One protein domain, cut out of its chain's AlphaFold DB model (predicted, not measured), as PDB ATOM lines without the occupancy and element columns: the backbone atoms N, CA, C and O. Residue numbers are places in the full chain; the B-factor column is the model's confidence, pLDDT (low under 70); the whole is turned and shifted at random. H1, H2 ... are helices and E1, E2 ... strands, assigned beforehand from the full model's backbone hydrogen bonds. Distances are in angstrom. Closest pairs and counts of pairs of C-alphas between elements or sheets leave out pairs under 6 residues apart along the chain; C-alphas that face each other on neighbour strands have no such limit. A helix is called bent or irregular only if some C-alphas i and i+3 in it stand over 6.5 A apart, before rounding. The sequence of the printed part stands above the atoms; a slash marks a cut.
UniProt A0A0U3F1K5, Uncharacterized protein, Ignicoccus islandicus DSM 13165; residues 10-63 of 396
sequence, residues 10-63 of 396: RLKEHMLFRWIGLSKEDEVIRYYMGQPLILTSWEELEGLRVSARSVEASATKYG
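AT A GLANCE: This is residues 10 to 63 of the 396 residues of an uncharacterized protein of Ignicoccus islandicus DSM 13165 (UniProt A0A0U3F1K5). A small, twisted sheet of three strands has E1 in its middle, short E2 on one side and long, bent E3 on the other. H1 sits at one end of this sheet and only grazes it, while H2 is set off from the sheet on the long crossover from E2 to E3. The printed part has 54 residues, with two named helices and three named strands in the order H1, E1, E2, H2, E3. The sheet runs E2, E1, E3, antiparallel throughout, and the class is mixed, helices and strands. The whole is compact, with a radius of gyration of the C-alphas of 10.5 A and spans of 28 by 20 by 19 A.

IN THESE COORDINATES: Find C-alpha 18 at (196.621, 170.914, 202.314); from there E1, residues 18 to 24, runs 19.0 A to C-alpha 24 at (185.910, 185.373, 196.089). Next comes E2, residues 27 to 29, 6.5 A long. Look to residues 54 to 62 for E3, which spans 21.4 A, bends by 74 degrees at residue 59 and ends with C-alpha 62 at (198.644, 165.132, 201.725). Go back to Arg 10 for H1, residues 10 to 15, 8.7 A long. Then find H2 at residues 42 to 46, 6.6 A long.

HOW THE PARTS SIT: Start at E1, the inner strand. E1 and E3 are antiparallel at 163 degrees; N 21 and O 56 are 2.9 A apart, and N 56 and O 21 are 2.8 A apart, within hydrogen-bond range. On its other side E1 forms a hairpin with E2, antiparallel at 148 degrees, with N 29 and O 22 at 2.8 A. The sheet is only just strongly twisted, its C-alphas lying up to 4.2 A off the best plane. H1 only grazes the sheet, with residues 14 to 15; the closest C-alphas of H1 and E3 are those of Met 15 and Ala 57, 6.5 A apart. H2 is not on the sheet, and it is apart from E1. H1 and H2 are close but not clearly touching, their closest C-alphas, Lys 12 and Trp 42, being 6.3 A apart. E2, H2 and E3 make a split strand-helix-strand unit, two strands running the same way with E1 between them, and its crossover is right-handed. In both H1 and H2 every O i to N i+4 pair is within hydrogen-bond range.

THE WHOLE: Look at Glu 25 and Gly 63 for the two C-alphas farthest apart, 30.6 A. The link from E2 to H2, residues 30 to 41, is long; within it residues 31 to 32 pair antiparallel with residues 35 to 36. The links H1 to E1 and E1 to E2 are tight, and H2 to E3 is short. The printed part has no cut, its mean pLDDT is 90.5, and no printed residue is under 70.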
ATOM      1  N   ARG A  10     203.777 179.313 211.984       95.12
ATOM      2  CA  ARG A  10     202.765 178.293 212.303       95.12
ATOM      3  C   ARG A  10     201.635 178.231 211.279       95.12
ATOM      4  O   ARG A  10     201.237 177.142 210.869       95.12
ATOM      5  N   LEU A  11     201.136 179.385 210.830       95.31
ATOM      6  CA  LEU A  11     200.152 179.434 209.752       95.31
ATOM      7  C   LEU A  11     200.732 178.865 208.452       95.31
ATOM      8  O   LEU A  11     200.077 178.043 207.813       95.31
ATOM      9  N   LYS A  12     201.949 179.265 208.063       95.31
ATOM     10  CA  LYS A  12     202.593 178.748 206.847       95.31
ATOM     11  C   LYS A  12     202.686 177.222 206.895       95.31
ATOM     12  O   LYS A  12     202.179 176.560 205.993       95.31
ATOM     13  N   GLU A  13     203.235 176.668 207.977       94.75
ATOM     14  CA  GLU A  13     203.351 175.221 208.212       94.75
ATOM     15  C   GLU A  13     201.997 174.500 208.150       94.75
ATOM     16  O   GLU A  13     201.885 173.429 207.540       94.75
ATOM     17  N   HIS A  14     200.966 175.088 208.766       95.00
ATOM     18  CA  HIS A  14     199.614 174.537 208.774       95.00
ATOM     19  C   HIS A  14     199.055 174.395 207.358       95.00
ATOM     20  O   HIS A  14     198.463 173.363 207.048       95.00
ATOM     21  N   MET A  15     199.273 175.393 206.500       95.62
ATOM     22  CA  MET A  15     198.758 175.431 205.128       95.62
ATOM     23  C   MET A  15     199.469 174.450 204.186       95.62
ATOM     24  O   MET A  15     198.879 174.014 203.193       95.62
ATOM     25  N   LEU A  16     200.717 174.072 204.484       95.75
ATOM     26  CA  LEU A  16     201.488 173.167 203.635       95.75
ATOM     27  C   LEU A  16     200.881 171.763 203.568       95.75
ATOM     28  O   LEU A  16     200.504 171.134 204.565       95.75
ATOM     29  N   PHE A  17     200.881 171.252 202.343       96.56
ATOM     30  CA  PHE A  17     200.315 169.991 201.900       96.56
ATOM     31  C   PHE A  17     198.826 169.831 202.192       96.56
ATOM     32  O   PHE A  17     198.335 168.716 202.353       96.56
ATOM     33  N   ARG A  18     198.083 170.935 202.253       96.88
ATOM     34  CA  ARG A  18     196.621 170.914 202.314       96.88
ATOM     35  C   ARG A  18     196.040 171.363 200.987       96.88
ATOM     36  O   ARG A  18     196.657 172.110 200.228       96.88
ATOM     37  N   TRP A  19     194.841 170.877 200.705       96.69
ATOM     38  CA  TRP A  19     194.062 171.324 199.566       96.69
ATOM     39  C   TRP A  19     193.398 172.655 199.915       96.69
ATOM     40  O   TRP A  19     192.608 172.742 200.856       96.69
ATOM     41  N   ILE A  20     193.758 173.691 199.170       95.62
ATOM     42  CA  ILE A  20     193.381 175.074 199.419       95.62
ATOM     43  C   ILE A  20     192.105 175.430 198.662       95.62
ATOM     44  O   ILE A  20     191.910 175.045 197.507       95.62
ATOM     45  N   GLY A  21     191.235 176.185 199.327       94.12
ATOM     46  CA  GLY A  21     190.131 176.909 198.711       94.12
ATOM     47  C   GLY A  21     190.366 178.408 198.809       94.12
ATOM     48  O   GLY A  21     190.702 178.915 199.873       94.12
ATOM     49  N   LEU A  22     190.191 179.119 197.703       93.00
ATOM     50  CA  LEU A  22     190.237 180.576 197.661       93.00
ATOM     51  C   LEU A  22     188.836 181.093 197.370       93.00
ATOM     52  O   LEU A  22     188.324 180.865 196.274       93.00
ATOM     53  N   SER A  23     188.217 181.778 198.323       90.00
ATOM     54  CA  SER A  23     186.859 182.291 198.136       90.00
ATOM     55  C   SER A  23     186.897 183.734 197.659       90.00
ATOM     56  O   SER A  23     187.595 184.579 198.230       90.00
ATOM     57  N   LYS A  24     186.122 184.030 196.620       84.50
ATOM     58  CA  LYS A  24     185.910 185.373 196.089       84.50
ATOM     59  C   LYS A  24     184.435 185.506 195.732       84.50
ATOM     60  O   LYS A  24     183.951 184.761 194.890       84.50
ATOM     61  N   GLU A  25     183.756 186.472 196.349       77.44
ATOM     62  CA  GLU A  25     182.309 186.660 196.169       77.44
ATOM     63  C   GLU A  25     181.565 185.341 196.466       77.44
ATOM     64  O   GLU A  25     181.749 184.786 197.550       77.44
ATOM     65  N   ASP A  26     180.785 184.821 195.517       71.00
ATOM     66  CA  ASP A  26     180.021 183.573 195.651       71.00
ATOM     67  C   ASP A  26     180.759 182.334 195.097       71.00
ATOM     68  O   ASP A  26     180.175 181.253 194.982       71.00
ATOM     69  N   GLU A  27     182.039 182.465 194.731       80.88
ATOM     70  CA  GLU A  27     182.836 181.379 194.158       80.88
ATOM     71  C   GLU A  27     183.962 180.926 195.087       80.88
ATOM     72  O   GLU A  27     184.631 181.729 195.741       80.88
ATOM     73  N   VAL A  28     184.216 179.615 195.092       88.56
ATOM     74  CA  VAL A  28     185.388 179.017 195.736       88.56
ATOM     75  C   VAL A  28     186.254 178.349 194.678       88.56
ATOM     76  O   VAL A  28     185.843 177.408 193.997       88.56
ATOM     77  N   ILE A  29     187.487 178.824 194.552       90.44
ATOM     78  CA  ILE A  29     188.494 178.270 193.656       90.44
ATOM     79  C   ILE A  29     189.283 177.228 194.443       90.44
ATOM     80  O   ILE A  29     190.122 177.564 195.276       90.44
ATOM     81  N   ARG A  30     189.004 175.950 194.177       91.62
ATOM     82  CA  ARG A  30     189.771 174.812 194.720       91.62
ATOM     83  C   ARG A  30     190.664 174.135 193.692       91.62
ATOM     84  O   ARG A  30     191.487 173.293 194.044       91.62
ATOM     85  N   TYR A  31     190.478 174.466 192.424       90.38
ATOM     86  CA  TYR A  31     191.219 173.880 191.323       90.38
ATOM     87  C   TYR A  31     191.948 174.987 190.576       90.38
ATOM     88  O   TYR A  31     191.384 176.046 190.306       90.38
ATOM     89  N   TYR A  32     193.202 174.732 190.228       84.50
ATOM     90  CA  TYR A  32     194.011 175.609 189.400       84.50
ATOM     91  C   TYR A  32     194.537 174.800 188.219       84.50
ATOM     92  O   TYR A  32     195.100 173.721 188.393       84.50
ATOM     93  N   MET A  33     194.275 175.276 187.000       83.38
ATOM     94  CA  MET A  33     194.590 174.548 185.761       83.38
ATOM     95  C   MET A  33     194.015 173.114 185.725       83.38
ATOM     96  O   MET A  33     194.626 172.186 185.198       83.38
ATOM     97  N   GLY A  34     192.824 172.921 186.305       82.81
ATOM     98  CA  GLY A  34     192.132 171.629 186.357       82.81
ATOM     99  C   GLY A  34     192.692 170.630 187.377       82.81
ATOM    100  O   GLY A  34     192.198 169.505 187.437       82.81
ATOM    101  N   GLN A  35     193.685 171.024 188.178       86.62
ATOM    102  CA  GLN A  35     194.247 170.222 189.265       86.62
ATOM    103  C   GLN A  35     193.837 170.788 190.628       86.62
ATOM    104  O   GLN A  35     193.693 172.005 190.748       86.62
ATOM    105  N   PRO A  36     193.659 169.949 191.660       92.19
ATOM    106  CA  PRO A  36     193.472 170.416 193.031       92.19
ATOM    107  C   PRO A  36     194.608 171.353 193.455       92.19
ATOM    108  O   PRO A  36     195.784 171.043 193.259       92.19
ATOM    109  N   LEU A  37     194.267 172.496 194.048       93.88
ATOM    110  CA  LEU A  37     195.235 173.464 194.554       93.88
ATOM    111  C   LEU A  37     195.839 172.959 195.873       93.88
ATOM    112  O   LEU A  37     195.394 173.342 196.949       93.88
ATOM    113  N   ILE A  38     196.812 172.052 195.805       95.38
ATOM    114  CA  ILE A  38     197.545 171.571 196.985       95.38
ATOM    115  C   ILE A  38     198.830 172.375 197.128       95.38
ATOM    116  O   ILE A  38     199.672 172.366 196.228       95.38
ATOM    117  N   LEU A  39     198.966 173.055 198.263       93.62
ATOM    118  CA  LEU A  39     200.082 173.954 198.517       93.62
ATOM    119  C   LEU A  39     201.319 173.176 198.967       93.62
ATOM    120  O   LEU A  39     201.244 172.447 199.949       93.62
ATOM    121  N   THR A  40     202.453 173.321 198.286       93.38
ATOM    122  CA  THR A  40     203.715 172.647 198.667       93.38
ATOM    123  C   THR A  40     204.793 173.597 199.173       93.38
ATOM    124  O   THR A  40     205.705 173.157 199.867       93.38
ATOM    125  N   SER A  41     204.652 174.895 198.908       93.62
ATOM    126  CA  SER A  41     205.440 175.960 199.531       93.62
ATOM    127  C   SER A  41     204.567 177.201 199.734       93.62
ATOM    128  O   SER A  41     203.514 177.320 199.111       93.62
ATOM    129  N   TRP A  42     204.966 178.127 200.602       91.69
ATOM    130  CA  TRP A  42     204.193 179.352 200.834       91.69
ATOM    131  C   TRP A  42     204.226 180.300 199.623       91.69
ATOM    132  O   TRP A  42     203.219 180.916 199.279       91.69
ATOM    133  N   GLU A  43     205.357 180.344 198.921       91.38
ATOM    134  CA  GLU A  43     205.591 181.160 197.726       91.38
ATOM    135  C   GLU A  43     204.635 180.788 196.588       91.38
ATOM    136  O   GLU A  43     204.258 181.644 195.791       91.38
ATOM    137  N   GLU A  44     204.195 179.526 196.517       90.81
ATOM    138  CA  GLU A  44     203.162 179.118 195.564       90.81
ATOM    139  C   GLU A  44     201.856 179.878 195.799       90.81
ATOM    140  O   GLU A  44     201.228 180.279 194.823       90.81
ATOM    141  N   LEU A  45     201.467 180.104 197.060       88.00
ATOM    142  CA  LEU A  45     200.253 180.838 197.421       88.00
ATOM    143  C   LEU A  45     200.402 182.325 197.088       88.00
ATOM    144  O   LEU A  45     199.489 182.913 196.514       88.00
ATOM    145  N   GLU A  46     201.554 182.922 197.403       86.44
ATOM    146  CA  GLU A  46     201.871 184.325 197.085       86.44
ATOM    147  C   GLU A  46     201.959 184.578 195.574       86.44
ATOM    148  O   GLU A  46     201.547 185.632 195.084       86.44
ATOM    149  N   GLY A  47     202.446 183.590 194.822       85.06
ATOM    150  CA  GLY A  47     202.526 183.618 193.367       85.06
ATOM    151  C   GLY A  47     201.173 183.479 192.663       85.06
ATOM    152  O   GLY A  47     201.082 183.771 191.464       85.06
ATOM    153  N   LEU A  48     200.106 183.069 193.366       83.44
ATOM    154  CA  LEU A  48     198.773 183.001 192.774       83.44
ATOM    155  C   LEU A  48     198.282 184.410 192.444       83.44
ATOM    156  O   LEU A  48     197.967 185.221 193.311       83.44
ATOM    157  N   ARG A  49     198.108 184.681 191.150       75.38
ATOM    158  CA  ARG A  49     197.487 185.916 190.645       75.38
ATOM    159  C   ARG A  49     195.960 185.887 190.787       75.38
ATOM    160  O   ARG A  49     195.235 186.204 189.848       75.38
ATOM    161  N   VAL A  50     195.470 185.467 191.950       76.06
ATOM    162  CA  VAL A  50     194.047 185.338 192.264       76.06
ATOM    163  C   VAL A  50     193.725 186.275 193.420       76.06
ATOM    164  O   VAL A  50     194.297 186.175 194.500       76.06
ATOM    165  N   SER A  51     192.789 187.199 193.201       82.94
ATOM    166  CA  SER A  51     192.253 188.015 194.290       82.94
ATOM    167  C   SER A  51     191.229 187.192 195.059       82.94
ATOM    168  O   SER A  51     190.137 186.957 194.550       82.94
ATOM    169  N   ALA A  52     191.570 186.782 196.274       89.75
ATOM    170  CA  ALA A  52     190.669 186.078 197.177       89.75
ATOM    171  C   ALA A  52     190.305 186.980 198.359       89.75
ATOM    172  O   ALA A  52     191.117 187.797 198.791       89.75
ATOM    173  N   ARG A  53     189.082 186.833 198.870       90.00
ATOM    174  CA  ARG A  53     188.646 187.455 200.123       90.00
ATOM    175  C   ARG A  53     188.982 186.576 201.317       90.00
ATOM    176  O   ARG A  53     189.372 187.110 202.342       90.00
ATOM    177  N   SER A  54     188.838 185.262 201.187       92.19
ATOM    178  CA  SER A  54     189.173 184.310 202.243       92.19
ATOM    179  C   SER A  54     189.936 183.121 201.687       92.19
ATOM    180  O   SER A  54     189.810 182.778 200.511       92.19
ATOM    181  N   VAL A  55     190.711 182.483 202.553       94.44
ATOM    182  CA  VAL A  55     191.434 181.247 202.278       94.44
ATOM    183  C   VAL A  55     190.914 180.171 203.212       94.44
ATOM    184  O   VAL A  55     190.719 180.402 204.403       94.44
ATOM    185  N   GLU A  56     190.718 178.986 202.660       94.75
ATOM    186  CA  GLU A  56     190.370 177.769 203.369       94.75
ATOM    187  C   GLU A  56     191.431 176.698 203.112       94.75
ATOM    188  O   GLU A  56     192.038 176.656 202.040       94.75
ATOM    189  N   ALA A  57     191.609 175.788 204.061       95.75
ATOM    190  CA  ALA A  57     192.466 174.621 203.927       95.75
ATOM    191  C   ALA A  57     191.709 173.349 204.303       95.75
ATOM    192  O   ALA A  57     190.834 173.352 205.173       95.75
ATOM    193  N   SER A  58     192.034 172.245 203.634       96.94
ATOM    194  CA  SER A  58     191.440 170.955 203.956       96.94
ATOM    195  C   SER A  58     191.897 170.439 205.314       96.94
ATOM    196  O   SER A  58     193.070 170.550 205.645       96.94
ATOM    197  N   ALA A  59     191.013 169.756 206.035       96.56
ATOM    198  CA  ALA A  59     191.307 168.941 207.215       96.56
ATOM    199  C   ALA A  59     192.379 167.881 206.943       96.56
ATOM    200  O   ALA A  59     193.189 167.556 207.806       96.56
ATOM    201  N   THR A  60     192.359 167.335 205.729       96.69
ATOM    202  CA  THR A  60     193.292 166.320 205.257       96.69
ATOM    203  C   THR A  60     194.629 166.951 204.888       96.69
ATOM    204  O   THR A  60     194.664 167.956 204.172       96.69
ATOM    205  N   LYS A  61     195.719 166.318 205.322       96.06
ATOM    206  CA  LYS A  61     197.088 166.598 204.890       96.06
ATOM    207  C   LYS A  61     197.534 165.531 203.894       96.06
ATOM    208  O   LYS A  61     197.331 164.334 204.113       96.06
ATOM    209  N   TYR A  62     198.148 165.970 202.809       96.38
ATOM    210  CA  TYR A  62     198.644 165.132 201.725       96.38
ATOM    211  C   TYR A  62     200.177 165.029 201.784       96.38
ATOM    212  O   TYR A  62     200.831 165.756 202.522       96.38
ATOM    213  N   GLY A  63     200.774 164.089 201.059       94.06
ATOM    214  CA  GLY A  63     202.234 163.980 200.919       94.06
ATOM    215  C   GLY A  63     202.776 164.607 199.643       94.06
ATOM    216  O   GLY A  63     203.977 164.814 199.504       94.06
TER     217      GLY A  63